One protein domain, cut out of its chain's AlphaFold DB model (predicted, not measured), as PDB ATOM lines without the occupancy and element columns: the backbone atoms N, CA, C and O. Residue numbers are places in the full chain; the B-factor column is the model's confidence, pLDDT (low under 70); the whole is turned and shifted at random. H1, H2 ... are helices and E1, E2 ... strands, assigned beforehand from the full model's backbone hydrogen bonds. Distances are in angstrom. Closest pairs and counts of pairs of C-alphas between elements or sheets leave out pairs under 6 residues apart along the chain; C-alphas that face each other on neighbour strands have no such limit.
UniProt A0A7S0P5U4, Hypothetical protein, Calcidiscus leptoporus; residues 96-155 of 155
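Overview. This is residues 96 to 155 of the 155 residues of the protein "Hypothetical protein" of Calcidiscus leptoporus (UniProt A0A7S0P5U4). A loose, elongated chain with little regular structure: hairpin E3-E4 sticks out at one end, one-turn H1 sits near the middle, hairpin E1-E2 lies to one side, and an unnamed tail, residues 137 to 155, makes the other end. The 60 printed residues run E1, E2, E3, E4, H1, a mixed class with 17 residues in named elements. Both two-stranded sheets are antiparallel; the radius of gyration of the C-alphas is 13.4 A, the spans 40 by 25 by 19 A.

Arrangement. E3, residues 119 to 122, and E4, residues 129 to 131, form an antiparallel hairpin at 141 degrees, with N 130 and O 121 2.8 A apart. H1, residues 133 to 136, follows by a tight link; it is too short for an O i to N i+4 pair, but its one O i to N i+3 pair is within hydrogen-bond range. H1 and E3 are only just apart, at 8.5 A. E1, residues 96 to 98, and E2, residues 105 to 107, form the other hairpin, at 145 degrees, with N 106 and O 97 2.9 A apart. The closest C-alphas of E2 and H1, Tyr 106 and His 134, are 7.5 A apart.

Along the chain. E3 spans 7.7 A, E2 7.1 A, E1 6.8 A, E4 6.3 A and H1 5.4 A. C-alpha 96 is at (192.691, 100.950, 59.257) and C-alpha 136 at (184.135, 111.599, 50.816).

Size, cuts and confidence. The C-alphas of Ala 125 and Tyr 155 are farthest apart, 40.7 A. The printed part has no cut; the link E2 to E3 is long. Residues 141 to 144 and 149 to 155 have pLDDT under 70.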
ATOM      1  N   VAL A  96     193.124 101.440  60.564       82.50
ATOM      2  CA  VAL A  96     192.691 100.950  59.257       82.50
ATOM      3  C   VAL A  96     191.326 100.303  59.437       82.50
ATOM      4  O   VAL A  96     191.166  99.421  60.284       82.50
ATOM      5  N   SER A  97     190.346 100.730  58.652       83.56
ATOM      6  CA  SER A  97     189.046 100.069  58.562       83.56
ATOM      7  C   SER A  97     188.869  99.435  57.186       83.56
ATOM      8  O   SER A  97     189.460  99.861  56.194       83.56
ATOM      9  N   VAL A  98     188.066  98.374  57.142       84.69
ATOM     10  CA  VAL A  98     187.747  97.648  55.910       84.69
ATOM     11  C   VAL A  98     186.367  98.081  55.440       84.69
ATOM     12  O   VAL A  98     185.411  98.090  56.216       84.69
ATOM     13  N   ASP A  99     186.255  98.442  54.167       82.44
ATOM     14  CA  ASP A  99     184.973  98.755  53.544       82.44
ATOM     15  C   ASP A  99     184.120  97.472  53.445       82.44
ATOM     16  O   ASP A  99     184.542  96.522  52.781       82.44
ATOM     17  N   PRO A 100     182.927  97.403  54.066       81.12
ATOM     18  CA  PRO A 100     182.117  96.185  54.075       81.12
ATOM     19  C   PRO A 100     181.578  95.807  52.690       81.12
ATOM     20  O   PRO A 100     181.209  94.655  52.473       81.12
ATOM     21  N   ILE A 101     181.522  96.757  51.751       82.62
ATOM     22  CA  ILE A 101     180.970  96.531  50.409       82.62
ATOM     23  C   ILE A 101     182.071  96.101  49.438       82.62
ATOM     24  O   ILE A 101     181.859  95.228  48.598       82.62
ATOM     25  N   PHE A 102     183.248  96.722  49.539       81.12
ATOM     26  CA  PHE A 102     184.328  96.547  48.563       81.12
ATOM     27  C   PHE A 102     185.544  95.780  49.095       81.12
ATOM     28  O   PHE A 102     186.406  95.420  48.298       81.12
ATOM     29  N   GLY A 103     185.638  95.543  50.406       82.56
ATOM     30  CA  GLY A 103     186.764  94.846  51.036       82.56
ATOM     31  C   GLY A 103     188.096  95.598  50.958       82.56
ATOM     32  O   GLY A 103     189.145  95.003  51.184       82.56
ATOM     33  N   GLU A 104     188.080  96.883  50.603       84.44
ATOM     34  CA  GLU A 104     189.285  97.712  50.555       84.44
ATOM     35  C   GLU A 104     189.582  98.293  51.941       84.44
ATOM     36  O   GLU A 104     188.691  98.814  52.612       84.44
ATOM     37  N   GLU A 105     190.848  98.217  52.343       85.06
ATOM     38  CA  GLU A 105     191.370  98.850  53.553       85.06
ATOM     39  C   GLU A 105     191.622 100.344  53.319       85.06
ATOM     40  O   GLU A 105     192.234 100.737  52.320       85.06
ATOM     41  N   TYR A 106     191.171 101.185  54.249       81.62
ATOM     42  CA  TYR A 106     191.420 102.624  54.225       81.62
ATOM     43  C   TYR A 106     191.805 103.166  55.607       81.62
ATOM     44  O   TYR A 106     191.337 102.695  56.641       81.62
ATOM     45  N   ASP A 107     192.686 104.170  55.606       84.56
ATOM     46  CA  ASP A 107     193.125 104.885  56.810       84.56
ATOM     47  C   ASP A 107     192.036 105.883  57.238       84.56
ATOM     48  O   ASP A 107     191.723 106.817  56.491       84.56
ATOM     49  N   LEU A 108     191.501 105.727  58.453       77.94
ATOM     50  CA  LEU A 108     190.530 106.663  59.035       77.94
ATOM     51  C   LEU A 108     191.160 108.024  59.357       77.94
ATOM     52  O   LEU A 108     190.522 109.058  59.197       77.94
ATOM     53  N   ASP A 109     192.440 108.025  59.726       75.19
ATOM     54  CA  ASP A 109     193.170 109.224  60.152       75.19
ATOM     55  C   ASP A 109     193.635 110.111  58.978       75.19
ATOM     56  O   ASP A 109     194.284 111.145  59.172       75.19
ATOM     57  N   ARG A 110     193.369 109.705  57.730       80.81
ATOM     58  CA  ARG A 110     193.812 110.452  56.552       80.81
ATOM     59  C   ARG A 110     192.935 111.687  56.347       80.81
ATOM     60  O   ARG A 110     191.717 111.590  56.266       80.81
ATOM     61  N   VAL A 111     193.563 112.850  56.159       80.56
ATOM     62  CA  VAL A 111     192.857 114.061  55.714       80.56
ATOM     63  C   VAL A 111     192.297 113.814  54.313       80.56
ATOM     64  O   VAL A 111     193.049 113.604  53.358       80.56
ATOM     65  N   ILE A 112     190.971 113.787  54.216       80.31
ATOM     66  CA  ILE A 112     190.237 113.593  52.966       80.31
ATOM     67  C   ILE A 112     189.870 114.962  52.398       80.31
ATOM     68  O   ILE A 112     189.156 115.732  53.042       80.31
ATOM     69  N   ASP A 113     190.341 115.235  51.181       83.44
ATOM     70  CA  ASP A 113     189.944 116.404  50.402       83.44
ATOM     71  C   ASP A 113     188.752 116.030  49.507       83.44
ATOM     72  O   ASP A 113     188.939 115.312  48.517       83.44
ATOM     73  N   PRO A 114     187.531 116.524  49.784       78.62
ATOM     74  CA  PRO A 114     186.340 116.135  49.027       78.62
ATOM     75  C   PRO A 114     186.418 116.557  47.552       78.62
ATOM     76  O   PRO A 114     185.839 115.909  46.685       78.62
ATOM     77  N   GLN A 115     187.179 117.612  47.243       82.38
ATOM     78  CA  GLN A 115     187.371 118.095  45.873       82.38
ATOM     79  C   GLN A 115     188.273 117.182  45.028       82.38
ATOM     80  O   GLN A 115     188.109 117.123  43.811       82.38
ATOM     81  N   ASN A 116     189.187 116.444  45.665       85.69
ATOM     82  CA  ASN A 116     190.140 115.545  45.006       85.69
ATOM     83  C   ASN A 116     189.830 114.063  45.278       85.69
ATOM     84  O   ASN A 116     190.707 113.202  45.160       85.69
ATOM     85  N   ALA A 117     188.582 113.749  45.634       86.44
ATOM     86  CA  ALA A 117     188.153 112.384  45.896       86.44
ATOM     87  C   ALA A 117     188.335 111.486  44.658       86.44
ATOM     88  O   ALA A 117     188.031 111.857  43.519       86.44
ATOM     89  N   LYS A 118     188.817 110.259  44.881       87.69
ATOM     90  CA  LYS A 118     189.016 109.274  43.814       87.69
ATOM     91  C   LYS A 118     187.661 108.774  43.308       87.69
ATOM     92  O   LYS A 118     186.905 108.153  44.054       87.69
ATOM     93  N   VAL A 119     187.381 108.996  42.025       92.25
ATOM     94  CA  VAL A 119     186.189 108.452  41.355       92.25
ATOM     95  C   VAL A 119     186.307 106.931  41.279       92.25
ATOM     96  O   VAL A 119     187.321 106.406  40.817       92.25
ATOM     97  N   HIS A 120     185.270 106.220  41.723       90.50
ATOM     98  CA  HIS A 120     185.228 104.762  41.653       90.50
ATOM     99  C   HIS A 120     184.683 104.275  40.310       90.50
ATOM    100  O   HIS A 120     185.276 103.403  39.677       90.50
ATOM    101  N   ARG A 121     183.568 104.859  39.857       93.19
ATOM    102  CA  ARG A 121     182.945 104.556  38.564       93.19
ATOM    103  C   ARG A 121     182.163 105.767  38.065       93.19
ATOM    104  O   ARG A 121     181.876 106.679  38.831       93.19
ATOM    105  N   HIS A 122     181.782 105.750  36.797       95.06
ATOM    106  CA  HIS A 122     180.714 106.599  36.281       95.06
ATOM    107  C   HIS A 122     179.424 105.793  36.175       95.06
ATOM    108  O   HIS A 122     179.446 104.611  35.819       95.06
ATOM    109  N   ASP A 123     178.309 106.418  36.522       95.38
ATOM    110  CA  ASP A 123     177.004 105.841  36.248       95.38
ATOM    111  C   ASP A 123     176.672 105.987  34.757       95.38
ATOM    112  O   ASP A 123     176.886 107.041  34.161       95.38
ATOM    113  N   ALA A 124     176.181 104.911  34.143       95.06
ATOM    114  CA  ALA A 124     175.913 104.867  32.709       95.06
ATOM    115  C   ALA A 124     174.621 105.606  32.339       95.06
ATOM    116  O   ALA A 124     174.525 106.137  31.238       95.06
ATOM    117  N   ALA A 125     173.645 105.652  33.252       96.19
ATOM    118  CA  ALA A 125     172.370 106.321  33.014       96.19
ATOM    119  C   ALA A 125     172.477 107.839  33.208       96.19
ATOM    120  O   ALA A 125     171.991 108.609  32.386       96.19
ATOM    121  N   THR A 126     173.126 108.271  34.291       94.75
ATOM    122  CA  THR A 126     173.191 109.693  34.662       94.75
ATOM    123  C   THR A 126     174.491 110.383  34.247       94.75
ATOM    124  O   THR A 126     174.574 111.609  34.276       94.75
ATOM    125  N   GLY A 127     175.536 109.626  33.895       95.12
ATOM    126  CA  GLY A 127     176.879 110.162  33.644       95.12
ATOM    127  C   GLY A 127     177.592 110.682  34.901       95.12
ATOM    128  O   GLY A 127     178.725 111.168  34.817       95.12
ATOM    129  N   LEU A 128     176.961 110.583  36.077       94.56
ATOM    130  CA  LEU A 128     177.494 111.113  37.325       94.56
ATOM    131  C   LEU A 128     178.681 110.286  37.826       94.56
ATOM    132  O   LEU A 128     178.788 109.077  37.603       94.56
ATOM    133  N   ARG A 129     179.595 110.967  38.522       93.75
ATOM    134  CA  ARG A 129     180.731 110.337  39.200       93.75
ATOM    135  C   ARG A 129     180.229 109.648  40.460       93.75
ATOM    136  O   ARG A 129     179.657 110.289  41.334       93.75
ATOM    137  N   VAL A 130     180.490 108.353  40.560       91.94
ATOM    138  CA  VAL A 130     180.218 107.548  41.746       91.94
ATOM    139  C   VAL A 130     181.494 107.485  42.575       91.94
ATOM    140  O   VAL A 130     182.541 107.029  42.102       91.94
ATOM    141  N   PHE A 131     181.399 107.943  43.818       91.75
ATOM    142  CA  PHE A 131     182.481 107.924  44.796       91.75
ATOM    143  C   PHE A 131     182.191 106.886  45.880       91.75
ATOM    144  O   PHE A 131     181.036 106.550  46.134       91.75
ATOM    145  N   LYS A 132     183.243 106.379  46.527       88.88
ATOM    146  CA  LYS A 132     183.092 105.559  47.735       88.88
ATOM    147  C   LYS A 132     182.862 106.458  48.947       88.88
ATOM    148  O   LYS A 132     183.404 107.561  48.995       88.88
ATOM    149  N   ALA A 133     182.116 105.967  49.936       85.44
ATOM    150  CA  ALA A 133     181.771 106.731  51.137       85.44
ATOM    151  C   ALA A 133     183.018 107.245  51.880       85.44
ATOM    152  O   ALA A 133     183.123 108.436  52.170       85.44
ATOM    153  N   HIS A 134     184.019 106.378  52.064       85.06
ATOM    154  CA  HIS A 134     185.273 106.742  52.724       85.06
ATOM    155  C   HIS A 134     186.086 107.795  51.955       85.06
ATOM    156  O   HIS A 134     186.815 108.570  52.558       85.06
ATOM    157  N   ALA A 135     185.961 107.867  50.623       85.75
ATOM    158  CA  ALA A 135     186.661 108.868  49.812       85.75
ATOM    159  C   ALA A 135     186.045 110.270  49.946       85.75
ATOM    160  O   ALA A 135     186.668 111.248  49.542       85.75
ATOM    161  N   LEU A 136     184.834 110.357  50.503       85.31
ATOM    162  CA  LEU A 136     184.135 111.599  50.816       85.31
ATOM    163  C   LEU A 136     184.190 111.946  52.313       85.31
ATOM    164  O   LEU A 136     183.681 112.991  52.703       85.31
ATOM    165  N   GLY A 137     184.800 111.095  53.147       79.38
ATOM    166  CA  GLY A 137     184.832 111.283  54.602       79.38
ATOM    167  C   GLY A 137     183.493 111.029  55.291       79.38
ATOM    168  O   GLY A 137     183.303 111.473  56.419       79.38
ATOM    169  N   LEU A 138     182.577 110.318  54.627       78.62
ATOM    170  CA  LEU A 138     181.298 109.932  55.216       78.62
ATOM    171  C   LEU A 138     181.526 108.828  56.259       78.62
ATOM    172  O   LEU A 138     182.185 107.828  55.966       78.62
ATOM    173  N   GLY A 139     180.978 109.009  57.459       74.81
ATOM    174  CA  GLY A 139     181.115 108.124  58.616       74.81
ATOM    175  C   GLY A 139     182.307 108.426  59.532       74.81
ATOM    176  O   GLY A 139     182.610 107.606  60.396       74.81
ATOM    177  N   GLN A 140     183.006 109.555  59.348       73.06
ATOM    178  CA  GLN A 140     184.142 109.962  60.194       73.06
ATOM    179  C   GLN A 140     183.796 111.007  61.277       73.06
ATOM    180  O   GLN A 140     184.690 111.500  61.963       73.06
ATOM    181  N   GLY A 141     182.524 111.365  61.449       69.44
ATOM    182  CA  GLY A 141     182.024 112.288  62.469       69.44
ATOM    183  C   GLY A 141     180.752 111.767  63.150       69.44
ATOM    184  O   GLY A 141     180.510 110.565  63.208       69.44
ATOM    185  N   GLY A 142     179.964 112.662  63.756       66.56
ATOM    186  CA  GLY A 142     178.690 112.291  64.393       66.56
ATOM    187  C   GLY A 142     178.793 111.654  65.787       66.56
ATOM    188  O   GLY A 142     177.818 111.111  66.296       66.56
ATOM    189  N   GLY A 143     179.953 111.738  66.445       65.25
ATOM    190  CA  GLY A 143     180.142 111.223  67.808       65.25
ATOM    191  C   GLY A 143     179.472 112.050  68.915       65.25
ATOM    192  O   GLY A 143     179.592 111.695  70.087       65.25
ATOM    193  N   THR A 144     178.798 113.157  68.582       66.56
ATOM    194  CA  THR A 144     178.154 114.049  69.554       66.56
ATOM    195  C   THR A 144     176.629 114.023  69.408       66.56
ATOM    196  O   THR A 144     176.111 114.053  68.292       66.56
ATOM    197  N   PRO A 145     175.871 114.031  70.520       70.00
ATOM    198  CA  PRO A 145     174.405 113.942  70.491       70.00
ATOM    199  C   PRO A 145     173.725 115.150  69.823       70.00
ATOM    200  O   PRO A 145     172.539 115.095  69.515       70.00
ATOM    201  N   LEU A 146     174.465 116.241  69.612       72.88
ATOM    202  CA  LEU A 146     173.976 117.481  69.010       72.88
ATOM    203  C   LEU A 146     174.236 117.573  67.500       72.88
ATOM    204  O   LEU A 146     173.693 118.471  66.861       72.88
ATOM    205  N   CYS A 147     175.044 116.680  66.912       73.62
ATOM    206  CA  CYS A 147     175.393 116.758  65.495       73.62
ATOM    207  C   CYS A 147     175.182 115.405  64.796       73.62
ATOM    208  O   CYS A 147     176.050 114.537  64.860       73.62
ATOM    209  N   PRO A 148     174.048 115.210  64.100       72.56
ATOM    210  CA  PRO A 148     173.764 113.970  63.375       72.56
ATOM    211  C   PRO A 148     174.526 113.843  62.041       72.56
ATOM    212  O   PRO A 148     174.306 112.881  61.309       72.56
ATOM    213  N   PHE A 149     175.395 114.802  61.704       64.38
ATOM    214  CA  PHE A 149     176.176 114.821  60.466       64.38
ATOM    215  C   PHE A 149     177.679 114.962  60.744       64.38
ATOM    216  O   PHE A 149     178.087 115.522  61.764       64.38
ATOM    217  N   ASP A 150     178.498 114.485  59.802       62.06
ATOM    218  CA  ASP A 150     179.967 114.473  59.852       62.06
ATOM    219  C   ASP A 150     180.582 115.879  59.701       62.06
ATOM    220  O   ASP A 150     181.224 116.208  58.703       62.06
ATOM    221  N   CYS A 151     180.375 116.748  60.689       64.81
ATOM    222  CA  CYS A 151     180.908 118.107  60.692       64.81
ATOM    223  C   CYS A 151     182.151 118.230  61.589       64.81
ATOM    224  O   CYS A 151     182.098 117.961  62.784       64.81
ATOM    225  N   LYS A 152     183.266 118.726  61.027       62.47
ATOM    226  CA  LYS A 152     184.501 119.070  61.773       62.47
ATOM    227  C   LYS A 152     184.383 120.355  62.609       62.47
ATOM    228  O   LYS A 152     185.314 120.696  63.330       62.47
ATOM    229  N   CYS A 153     183.289 121.102  62.464       62.75
ATOM    230  CA  CYS A 153     183.088 122.403  63.104       62.75
ATOM    231  C   CYS A 153     182.545 122.325  64.538       62.75
ATOM    232  O   CYS A 153     182.452 123.360  65.191       62.75
ATOM    233  N   CYS A 154     182.211 121.134  65.034       53.75
ATOM    234  CA  CYS A 154     181.729 120.948  66.398       53.75
ATOM    235  C   CYS A 154     182.844 120.369  67.278       53.75
ATOM    236  O   CYS A 154     182.911 119.156  67.479       53.75
ATOM    237  N   TYR A 155     183.710 121.262  67.762       48.81
ATOM    238  CA  TYR A 155     184.445 121.090  69.018       48.81
ATOM    239  C   TYR A 155     183.703 121.829  70.127       48.81
ATOM    240  O   TYR A 155     183.192 122.935  69.835       48.81
TER     241      TYR A 155